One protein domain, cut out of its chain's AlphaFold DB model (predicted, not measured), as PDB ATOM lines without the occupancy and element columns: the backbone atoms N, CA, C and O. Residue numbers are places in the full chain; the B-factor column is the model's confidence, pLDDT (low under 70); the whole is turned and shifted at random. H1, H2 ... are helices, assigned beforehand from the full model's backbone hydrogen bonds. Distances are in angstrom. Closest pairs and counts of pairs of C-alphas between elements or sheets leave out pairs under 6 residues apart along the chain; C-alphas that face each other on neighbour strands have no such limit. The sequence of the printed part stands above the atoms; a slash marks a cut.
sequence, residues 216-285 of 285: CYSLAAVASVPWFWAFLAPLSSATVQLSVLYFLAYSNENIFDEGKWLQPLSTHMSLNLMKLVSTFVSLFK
ATOM      1  N   CYS A 216     156.007 157.848 158.138       52.19
ATOM      2  CA  CYS A 216     154.986 158.582 158.891       52.19
ATOM      3  C   CYS A 216     153.762 157.696 159.239       52.19
ATOM      4  O   CYS A 216     153.043 157.966 160.202       52.19
ATOM      5  N   TYR A 217     153.561 156.599 158.499       51.28
ATOM      6  CA  TYR A 217     152.559 155.565 158.751       51.28
ATOM      7  C   TYR A 217     152.922 154.560 159.854       51.28
ATOM      8  O   TYR A 217     152.025 154.089 160.551       51.28
ATOM      9  N   SER A 218     154.202 154.250 160.072       54.28
ATOM     10  CA  SER A 218     154.635 153.407 161.198       54.28
ATOM     11  C   SER A 218     154.410 154.107 162.539       54.28
ATOM     12  O   SER A 218     154.000 153.464 163.504       54.28
ATOM     13  N   LEU A 219     154.549 155.438 162.587       52.62
ATOM     14  CA  LEU A 219     154.164 156.242 163.755       52.62
ATOM     15  C   LEU A 219     152.643 156.232 163.993       52.62
ATOM     16  O   LEU A 219     152.193 156.202 165.137       52.62
ATOM     17  N   ALA A 220     151.846 156.202 162.920       51.34
ATOM     18  CA  ALA A 220     150.390 156.078 162.993       51.34
ATOM     19  C   ALA A 220     149.908 154.679 163.423       51.34
ATOM     20  O   ALA A 220     148.805 154.550 163.953       51.34
ATOM     21  N   ALA A 221     150.718 153.639 163.209       52.78
ATOM     22  CA  ALA A 221     150.401 152.262 163.587       52.78
ATOM     23  C   ALA A 221     150.623 151.969 165.084       52.78
ATOM     24  O   ALA A 221     150.200 150.921 165.579       52.78
ATOM     25  N   VAL A 222     151.249 152.887 165.835       57.31
ATOM     26  CA  VAL A 222     151.384 152.762 167.291       57.31
ATOM     27  C   VAL A 222     150.011 152.975 167.932       57.31
ATOM     28  O   VAL A 222     149.419 154.049 167.831       57.31
ATOM     29  N   ALA A 223     149.515 151.942 168.621       55.12
ATOM     30  CA  ALA A 223     148.131 151.738 169.073       55.12
ATOM     31  C   ALA A 223     147.501 152.815 169.993       55.12
ATOM     32  O   ALA A 223     146.405 152.615 170.511       55.12
ATOM     33  N   SER A 224     148.160 153.949 170.223       65.81
ATOM     34  CA  SER A 224     147.637 155.053 171.038       65.81
ATOM     35  C   SER A 224     147.716 156.429 170.375       65.81
ATOM     36  O   SER A 224     147.347 157.418 171.008       65.81
ATOM     37  N   VAL A 225     148.122 156.519 169.103       64.81
ATOM     38  CA  VAL A 225     147.990 157.769 168.346       64.81
ATOM     39  C   VAL A 225     146.532 157.914 167.901       64.81
ATOM     40  O   VAL A 225     146.003 157.029 167.226       64.81
ATOM     41  N   PRO A 226     145.835 159.009 168.262       75.00
ATOM     42  CA  PRO A 226     144.487 159.236 167.773       75.00
ATOM     43  C   PRO A 226     144.506 159.279 166.245       75.00
ATOM     44  O   PRO A 226     145.295 160.017 165.661       75.00
ATOM     45  N   TRP A 227     143.596 158.542 165.607       73.94
ATOM     46  CA  TRP A 227     143.468 158.420 164.146       73.94
ATOM     47  C   TRP A 227     143.563 159.748 163.373       73.94
ATOM     48  O   TRP A 227     144.043 159.801 162.251       73.94
ATOM     49  N   PHE A 228     143.159 160.848 164.001       74.19
ATOM     50  CA  PHE A 228     143.148 162.187 163.451       74.19
ATOM     51  C   PHE A 228     144.569 162.703 163.250       74.19
ATOM     52  O   PHE A 228     144.863 163.254 162.199       74.19
ATOM     53  N   TRP A 229     145.467 162.462 164.211       76.88
ATOM     54  CA  TRP A 229     146.877 162.838 164.112       76.88
ATOM     55  C   TRP A 229     147.617 162.024 163.057       76.88
ATOM     56  O   TRP A 229     148.464 162.576 162.364       76.88
ATOM     57  N   ALA A 230     147.238 160.758 162.869       71.06
ATOM     58  CA  ALA A 230     147.762 159.930 161.787       71.06
ATOM     59  C   ALA A 230     147.444 160.499 160.392       71.06
ATOM     60  O   ALA A 230     148.256 160.363 159.485       71.06
ATOM     61  N   PHE A 231     146.300 161.173 160.219       73.06
ATOM     62  CA  PHE A 231     145.971 161.883 158.976       73.06
ATOM     63  C   PHE A 231     146.537 163.308 158.933       73.06
ATOM     64  O   PHE A 231     146.934 163.782 157.869       73.06
ATOM     65  N   LEU A 232     146.582 164.006 160.073       78.38
ATOM     66  CA  LEU A 232     147.039 165.394 160.129       78.38
ATOM     67  C   LEU A 232     148.546 165.527 159.944       78.38
ATOM     68  O   LEU A 232     148.980 166.469 159.292       78.38
ATOM     69  N   ALA A 233     149.335 164.615 160.514       75.31
ATOM     70  CA  ALA A 233     150.791 164.646 160.423       75.31
ATOM     71  C   ALA A 233     151.272 164.661 158.960       75.31
ATOM     72  O   ALA A 233     151.941 165.630 158.583       75.31
ATOM     73  N   PRO A 234     150.870 163.711 158.091       73.31
ATOM     74  CA  PRO A 234     151.231 163.776 156.684       73.31
ATOM     75  C   PRO A 234     150.684 165.048 156.017       73.31
ATOM     76  O   PRO A 234     151.439 165.777 155.380       73.31
ATOM     77  N   LEU A 235     149.412 165.403 156.234       77.31
ATOM     78  CA  LEU A 235     148.826 166.607 155.630       77.31
ATOM     79  C   LEU A 235     149.606 167.890 155.983       77.31
ATOM     80  O   LEU A 235     149.836 168.746 155.126       77.31
ATOM     81  N   SER A 236     150.040 168.011 157.238       77.88
ATOM     82  CA  SER A 236     150.837 169.137 157.723       77.88
ATOM     83  C   SER A 236     152.224 169.160 157.083       77.88
ATOM     84  O   SER A 236     152.633 170.210 156.594       77.88
ATOM     85  N   SER A 237     152.887 168.005 156.971       76.88
ATOM     86  CA  SER A 237     154.186 167.872 156.303       76.88
ATOM     87  C   SER A 237     154.117 168.311 154.836       76.88
ATOM     88  O   SER A 237     154.897 169.167 154.414       76.88
ATOM     89  N   ALA A 238     153.107 167.855 154.081       75.75
ATOM     90  CA  ALA A 238     152.920 168.326 152.707       75.75
ATOM     91  C   ALA A 238     152.630 169.821 152.635       75.75
ATOM     92  O   ALA A 238     153.139 170.489 151.743       75.75
ATOM     93  N   THR A 239     151.839 170.370 153.558       80.19
ATOM     94  CA  THR A 239     151.542 171.810 153.558       80.19
ATOM     95  C   THR A 239     152.813 172.630 153.781       80.19
ATOM     96  O   THR A 239     153.018 173.640 153.106       80.19
ATOM     97  N   VAL A 240     153.700 172.180 154.675       80.25
ATOM     98  CA  VAL A 240     155.000 172.820 154.924       80.25
ATOM     99  C   VAL A 240     155.891 172.730 153.686       80.25
ATOM    100  O   VAL A 240     156.407 173.751 153.239       80.25
ATOM    101  N   GLN A 241     156.018 171.553 153.075       78.19
ATOM    102  CA  GLN A 241     156.827 171.362 151.866       78.19
ATOM    103  C   GLN A 241     156.298 172.179 150.679       78.19
ATOM    104  O   GLN A 241     157.078 172.797 149.954       78.19
ATOM    105  N   LEU A 242     154.973 172.257 150.515       79.12
ATOM    106  CA  LEU A 242     154.336 173.074 149.485       79.12
ATOM    107  C   LEU A 242     154.562 174.571 149.735       79.12
ATOM    108  O   LEU A 242     154.785 175.324 148.791       79.12
ATOM    109  N   SER A 243     154.549 174.994 151.002       80.00
ATOM    110  CA  SER A 243     154.837 176.380 151.393       80.00
ATOM    111  C   SER A 243     156.292 176.746 151.115       80.00
ATOM    112  O   SER A 243     156.554 177.800 150.545       80.00
ATOM    113  N   VAL A 244     157.241 175.867 151.452       82.38
ATOM    114  CA  VAL A 244     158.668 176.066 151.151       82.38
ATOM    115  C   VAL A 244     158.888 176.177 149.643       82.38
ATOM    116  O   VAL A 244     159.565 177.098 149.193       82.38
ATOM    117  N   LEU A 245     158.263 175.299 148.852       77.38
ATOM    118  CA  LEU A 245     158.332 175.363 147.393       77.38
ATOM    119  C   LEU A 245     157.727 176.663 146.845       77.38
ATOM    120  O   LEU A 245     158.284 177.257 145.925       77.38
ATOM    121  N   TYR A 246     156.615 177.123 147.422       78.19
ATOM    122  CA  TYR A 246     155.992 178.394 147.061       78.19
ATOM    123  C   TYR A 246     156.904 179.587 147.365       78.19
ATOM    124  O   TYR A 246     157.059 180.456 146.513       78.19
ATOM    125  N   PHE A 247     157.555 179.621 148.531       81.25
ATOM    126  CA  PHE A 247     158.504 180.686 148.874       81.25
ATOM    127  C   PHE A 247     159.744 180.676 147.980       81.25
ATOM    128  O   PHE A 247     160.171 181.736 147.529       81.25
ATOM    129  N   LEU A 248     160.291 179.495 147.676       79.69
ATOM    130  CA  LEU A 248     161.395 179.350 146.724       79.69
ATOM    131  C   LEU A 248     161.005 179.878 145.341       79.69
ATOM    132  O   LEU A 248     161.760 180.641 144.741       79.69
ATOM    133  N   ALA A 249     159.810 179.532 144.862       75.75
ATOM    134  CA  ALA A 249     159.296 180.045 143.600       75.75
ATOM    135  C   ALA A 249     159.101 181.565 143.635       75.75
ATOM    136  O   ALA A 249     159.525 182.244 142.711       75.75
ATOM    137  N   TYR A 250     158.522 182.098 144.714       76.69
ATOM    138  CA  TYR A 250     158.285 183.531 144.888       76.69
ATOM    139  C   TYR A 250     159.583 184.345 144.952       76.69
ATOM    140  O   TYR A 250     159.624 185.469 144.467       76.69
ATOM    141  N   SER A 251     160.653 183.778 145.521       80.81
ATOM    142  CA  SER A 251     161.973 184.424 145.567       80.81
ATOM    143  C   SER A 251     162.663 184.508 144.202       80.81
ATOM    144  O   SER A 251     163.612 185.270 144.038       80.81
ATOM    145  N   ASN A 252     162.202 183.731 143.219       74.94
ATOM    146  CA  ASN A 252     162.804 183.672 141.898       74.94
ATOM    147  C   ASN A 252     161.912 184.368 140.862       74.94
ATOM    148  O   ASN A 252     160.984 183.769 140.315       74.94
ATOM    149  N   GLU A 253     162.258 185.618 140.545       73.06
ATOM    150  CA  GLU A 253     161.555 186.464 139.568       73.06
ATOM    151  C   GLU A 253     161.457 185.824 138.168       73.06
ATOM    152  O   GLU A 253     160.536 186.118 137.413       73.06
ATOM    153  N   ASN A 254     162.356 184.895 137.818       71.06
ATOM    154  CA  ASN A 254     162.317 184.204 136.523       71.06
ATOM    155  C   ASN A 254     161.281 183.070 136.460       71.06
ATOM    156  O   ASN A 254     160.985 182.563 135.378       71.06
ATOM    157  N   ILE A 255     160.764 182.624 137.606       69.19
ATOM    158  CA  ILE A 255     159.858 181.473 137.712       69.19
ATOM    159  C   ILE A 255     158.443 181.933 138.075       69.19
ATOM    160  O   ILE A 255     157.452 181.360 137.604       69.19
ATOM    161  N   PHE A 256     158.347 182.973 138.899       71.75
ATOM    162  CA  PHE A 256     157.099 183.451 139.461       71.75
ATOM    163  C   PHE A 256     157.035 184.974 139.353       71.75
ATOM    164  O   PHE A 256     157.852 185.673 139.942       71.75
ATOM    165  N   ASP A 257     156.052 185.477 138.611       72.06
ATOM    166  CA  ASP A 257     155.845 186.912 138.404       72.06
ATOM    167  C   ASP A 257     154.389 187.272 138.706       72.06
ATOM    168  O   ASP A 257     153.462 186.525 138.383       72.06
ATOM    169  N   GLU A 258     154.183 188.389 139.401       73.06
ATOM    170  CA  GLU A 258     152.865 188.909 139.800       73.06
ATOM    171  C   GLU A 258     151.909 187.879 140.449       73.06
ATOM    172  O   GLU A 258     150.686 187.932 140.289       73.06
ATOM    173  N   GLY A 259     152.438 186.903 141.192       66.69
ATOM    174  CA  GLY A 259     151.606 185.872 141.823       66.69
ATOM    175  C   GLY A 259     151.201 184.720 140.896       66.69
ATOM    176  O   GLY A 259     150.345 183.910 141.264       66.69
ATOM    177  N   LYS A 260     151.786 184.634 139.697       70.56
ATOM    178  CA  LYS A 260     151.538 183.583 138.708       70.56
ATOM    179  C   LYS A 260     152.847 182.903 138.326       70.56
ATOM    180  O   LYS A 260     153.885 183.533 138.169       70.56
ATOM    181  N   TRP A 261     152.775 181.593 138.112       73.31
ATOM    182  CA  TRP A 261     153.870 180.860 137.486       73.31
ATOM    183  C   TRP A 261     154.010 181.339 136.039       73.31
ATOM    184  O   TRP A 261     153.062 181.210 135.261       73.31
ATOM    185  N   LEU A 262     155.178 181.882 135.691       68.44
ATOM    186  CA  LEU A 262     155.466 182.413 134.354       68.44
ATOM    187  C   LEU A 262     155.380 181.324 133.279       68.44
ATOM    188  O   LEU A 262     154.957 181.587 132.153       68.44
ATOM    189  N   GLN A 263     155.732 180.087 133.635       67.38
ATOM    190  CA  GLN A 263     155.653 178.952 132.731       67.38
ATOM    191  C   GLN A 263     154.935 177.783 133.409       67.38
ATOM    192  O   GLN A 263     155.435 177.234 134.397       67.38
ATOM    193  N   PRO A 264     153.760 177.359 132.910       63.72
ATOM    194  CA  PRO A 264     153.193 176.107 133.365       63.72
ATOM    195  C   PRO A 264     154.143 174.979 132.940       63.72
ATOM    196  O   PRO A 264     154.524 174.885 131.775       63.72
ATOM    197  N   LEU A 265     154.491 174.093 133.879       65.69
ATOM    198  CA  LEU A 265     155.328 172.898 133.648       65.69
ATOM    199  C   LEU A 265     154.830 172.002 132.499       65.69
ATOM    200  O   LEU A 265     155.541 171.097 132.054       65.69
ATOM    201  N   SER A 266     153.582 172.195 132.081       67.56
ATOM    202  CA  SER A 266     152.961 171.651 130.886       67.56
ATOM    203  C   SER A 266     151.742 172.501 130.521       67.56
ATOM    204  O   SER A 266     150.995 172.927 131.402       67.56
ATOM    205  N   THR A 267     151.478 172.680 129.227       72.81
ATOM    206  CA  THR A 267     150.215 173.233 128.705       72.81
ATOM    207  C   THR A 267     148.999 172.361 129.037       72.81
ATOM    208  O   THR A 267     147.865 172.837 129.012       72.81
ATOM    209  N   HIS A 268     149.211 171.091 129.387       76.06
ATOM    210  CA  HIS A 268     148.149 170.168 129.761       76.06
ATOM    211  C   HIS A 268     147.971 170.125 131.281       76.06
ATOM    212  O   HIS A 268     148.819 169.617 132.016       76.06
ATOM    213  N   MET A 269     146.809 170.587 131.756       71.12
ATOM    214  CA  MET A 269     146.446 170.558 133.181       71.12
ATOM    215  C   MET A 269     146.522 169.154 133.793       71.12
ATOM    216  O   MET A 269     146.891 169.011 134.955       71.12
ATOM    217  N   SER A 270     146.239 168.109 133.011       70.25
ATOM    218  CA  SER A 270     146.351 166.714 133.449       70.25
ATOM    219  C   SER A 270     147.784 166.311 133.802       70.25
ATOM    220  O   SER A 270     147.986 165.598 134.781       70.25
ATOM    221  N   LEU A 271     148.786 166.794 133.060       67.19
ATOM    222  CA  LEU A 271     150.194 166.503 133.337       67.19
ATOM    223  C   LEU A 271     150.687 167.245 134.578       67.19
ATOM    224  O   LEU A 271     151.414 166.664 135.377       67.19
ATOM    225  N   ASN A 272     150.249 168.487 134.788       72.69
ATOM    226  CA  ASN A 272     150.573 169.226 136.011       72.69
ATOM    227  C   ASN A 272     149.925 168.581 137.241       72.69
ATOM    228  O   ASN A 272     150.575 168.445 138.274       72.69
ATOM    229  N   LEU A 273     148.682 168.108 137.111       73.25
ATOM    230  CA  LEU A 273     148.000 167.373 138.172       73.25
ATOM    231  C   LEU A 273     148.702 166.045 138.474       73.25
ATOM    232  O   LEU A 273     148.885 165.704 139.634       73.25
ATOM    233  N   MET A 274     149.142 165.314 137.447       69.81
ATOM    234  CA  MET A 274     149.854 164.049 137.632       69.81
ATOM    235  C   MET A 274     151.235 164.252 138.262       69.81
ATOM    236  O   MET A 274     151.626 163.469 139.121       69.81
ATOM    237  N   LYS A 275     151.946 165.326 137.892       70.19
ATOM    238  CA  LYS A 275     153.191 165.734 138.554       70.19
ATOM    239  C   LYS A 275     152.935 166.063 140.021       70.19
ATOM    240  O   LYS A 275     153.619 165.515 140.868       70.19
ATOM    241  N   LEU A 276     151.898 166.848 140.319       74.50
ATOM    242  CA  LEU A 276     151.510 167.172 141.690       74.50
ATOM    243  C   LEU A 276     151.178 165.905 142.484       74.50
ATOM    244  O   LEU A 276     151.761 165.683 143.536       74.50
ATOM    245  N   VAL A 277     150.330 165.018 141.960       73.81
ATOM    246  CA  VAL A 277     150.005 163.738 142.610       73.81
ATOM    247  C   VAL A 277     151.255 162.880 142.807       73.81
ATOM    248  O   VAL A 277     151.417 162.298 143.872       73.81
ATOM    249  N   SER A 278     152.163 162.830 141.832       68.62
ATOM    250  CA  SER A 278     153.434 162.118 141.973       68.62
ATOM    251  C   SER A 278     154.304 162.721 143.070       68.62
ATOM    252  O   SER A 278     154.905 161.969 143.824       68.62
ATOM    253  N   THR A 279     154.369 164.047 143.184       67.88
ATOM    254  CA  THR A 279     155.094 164.726 144.261       67.88
ATOM    255  C   THR A 279     154.467 164.395 145.610       67.88
ATOM    256  O   THR A 279     155.181 163.998 146.518       67.88
ATOM    257  N   PHE A 280     153.137 164.441 145.724       68.56
ATOM    258  CA  PHE A 280     152.422 164.015 146.929       68.56
ATOM    259  C   PHE A 280     152.742 162.558 147.285       68.56
ATOM    260  O   PHE A 280     153.135 162.280 148.409       68.56
ATOM    261  N   VAL A 281     152.637 161.628 146.334       70.12
ATOM    262  CA  VAL A 281     152.946 160.211 146.573       70.12
ATOM    263  C   VAL A 281     154.405 160.027 146.984       70.12
ATOM    264  O   VAL A 281     154.648 159.292 147.926       70.12
ATOM    265  N   SER A 282     155.362 160.699 146.341       64.06
ATOM    266  CA  SER A 282     156.785 160.602 146.692       64.06
ATOM    267  C   SER A 282     157.126 161.215 148.052       64.06
ATOM    268  O   SER A 282     158.065 160.761 148.689       64.06
ATOM    269  N   LEU A 283     156.396 162.242 148.494       57.72
ATOM    270  CA  LEU A 283     156.567 162.853 149.820       57.72
ATOM    271  C   LEU A 283     155.898 162.033 150.933       57.72
ATOM    272  O   LEU A 283     156.224 162.195 152.106       57.72
ATOM    273  N   PHE A 284     154.954 161.169 150.558       59.22
ATOM    274  CA  PHE A 284     154.196 160.292 151.445       59.22
ATOM    275  C   PHE A 284     154.516 158.815 151.255       59.22
ATOM    276  O   PHE A 284     153.685 157.973 151.596       59.22
ATOM    277  N   LYS A 285     155.671 158.490 150.687       52.44
ATOM    278  CA  LYS A 285     156.152 157.121 150.577       52.44
ATOM    279  C   LYS A 285     157.348 156.946 151.483       52.44
ATOM    280  O   LYS A 285     157.378 155.874 152.109       52.44
TER     281      LYS A 285
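This is residues 216 to 285 of the 285 residues of the protein "Hypothetical protein" of Polarella glacialis (UniProt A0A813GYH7). One long helix, H2, makes the long axis of an open frame; short H1 folds back at its first end, and from its other end a long loop leads to H3, which slants back to come near the middle of H2. The 70 printed residues hold three named helices, H1, H2, H3, and no named strand: all helix, loose, radius of gyration of the C-alphas 15.8 A, elongated, spanning 48 by 25 by 15 A.

H2, residues 227 to 251, is 36.9 A long, from C-alpha 227 at (143.468, 158.420, 164.146). H1 is residues 216 to 220, 6.6 A. H3, residues 269 to 283, 20.9 A, ends at (156.567, 162.853, 149.820).

H2, with residues 227 to 234 alone, touches H1; the closest C-alphas, Ala 220 and Ala 230, are 4.8 A apart. H2 and H3 are close but not clearly touching, closest C-alphas Ala 238 and Leu 283, 7.2 A, at a steep tilt of 60 degrees, opposite ways. H1 and H3 are apart. Every O i to N i+4 pair is within hydrogen-bond range in H1 and H3, 20 of 21 in H2.

The C-alphas farthest apart, Ala 223 and Asn 254, are 48.1 A apart. The printed part has no cut. The link H2 to H3 is long. Mean pLDDT of the printed part is 70.2, with 26 residues under 70, among them 216 to 225.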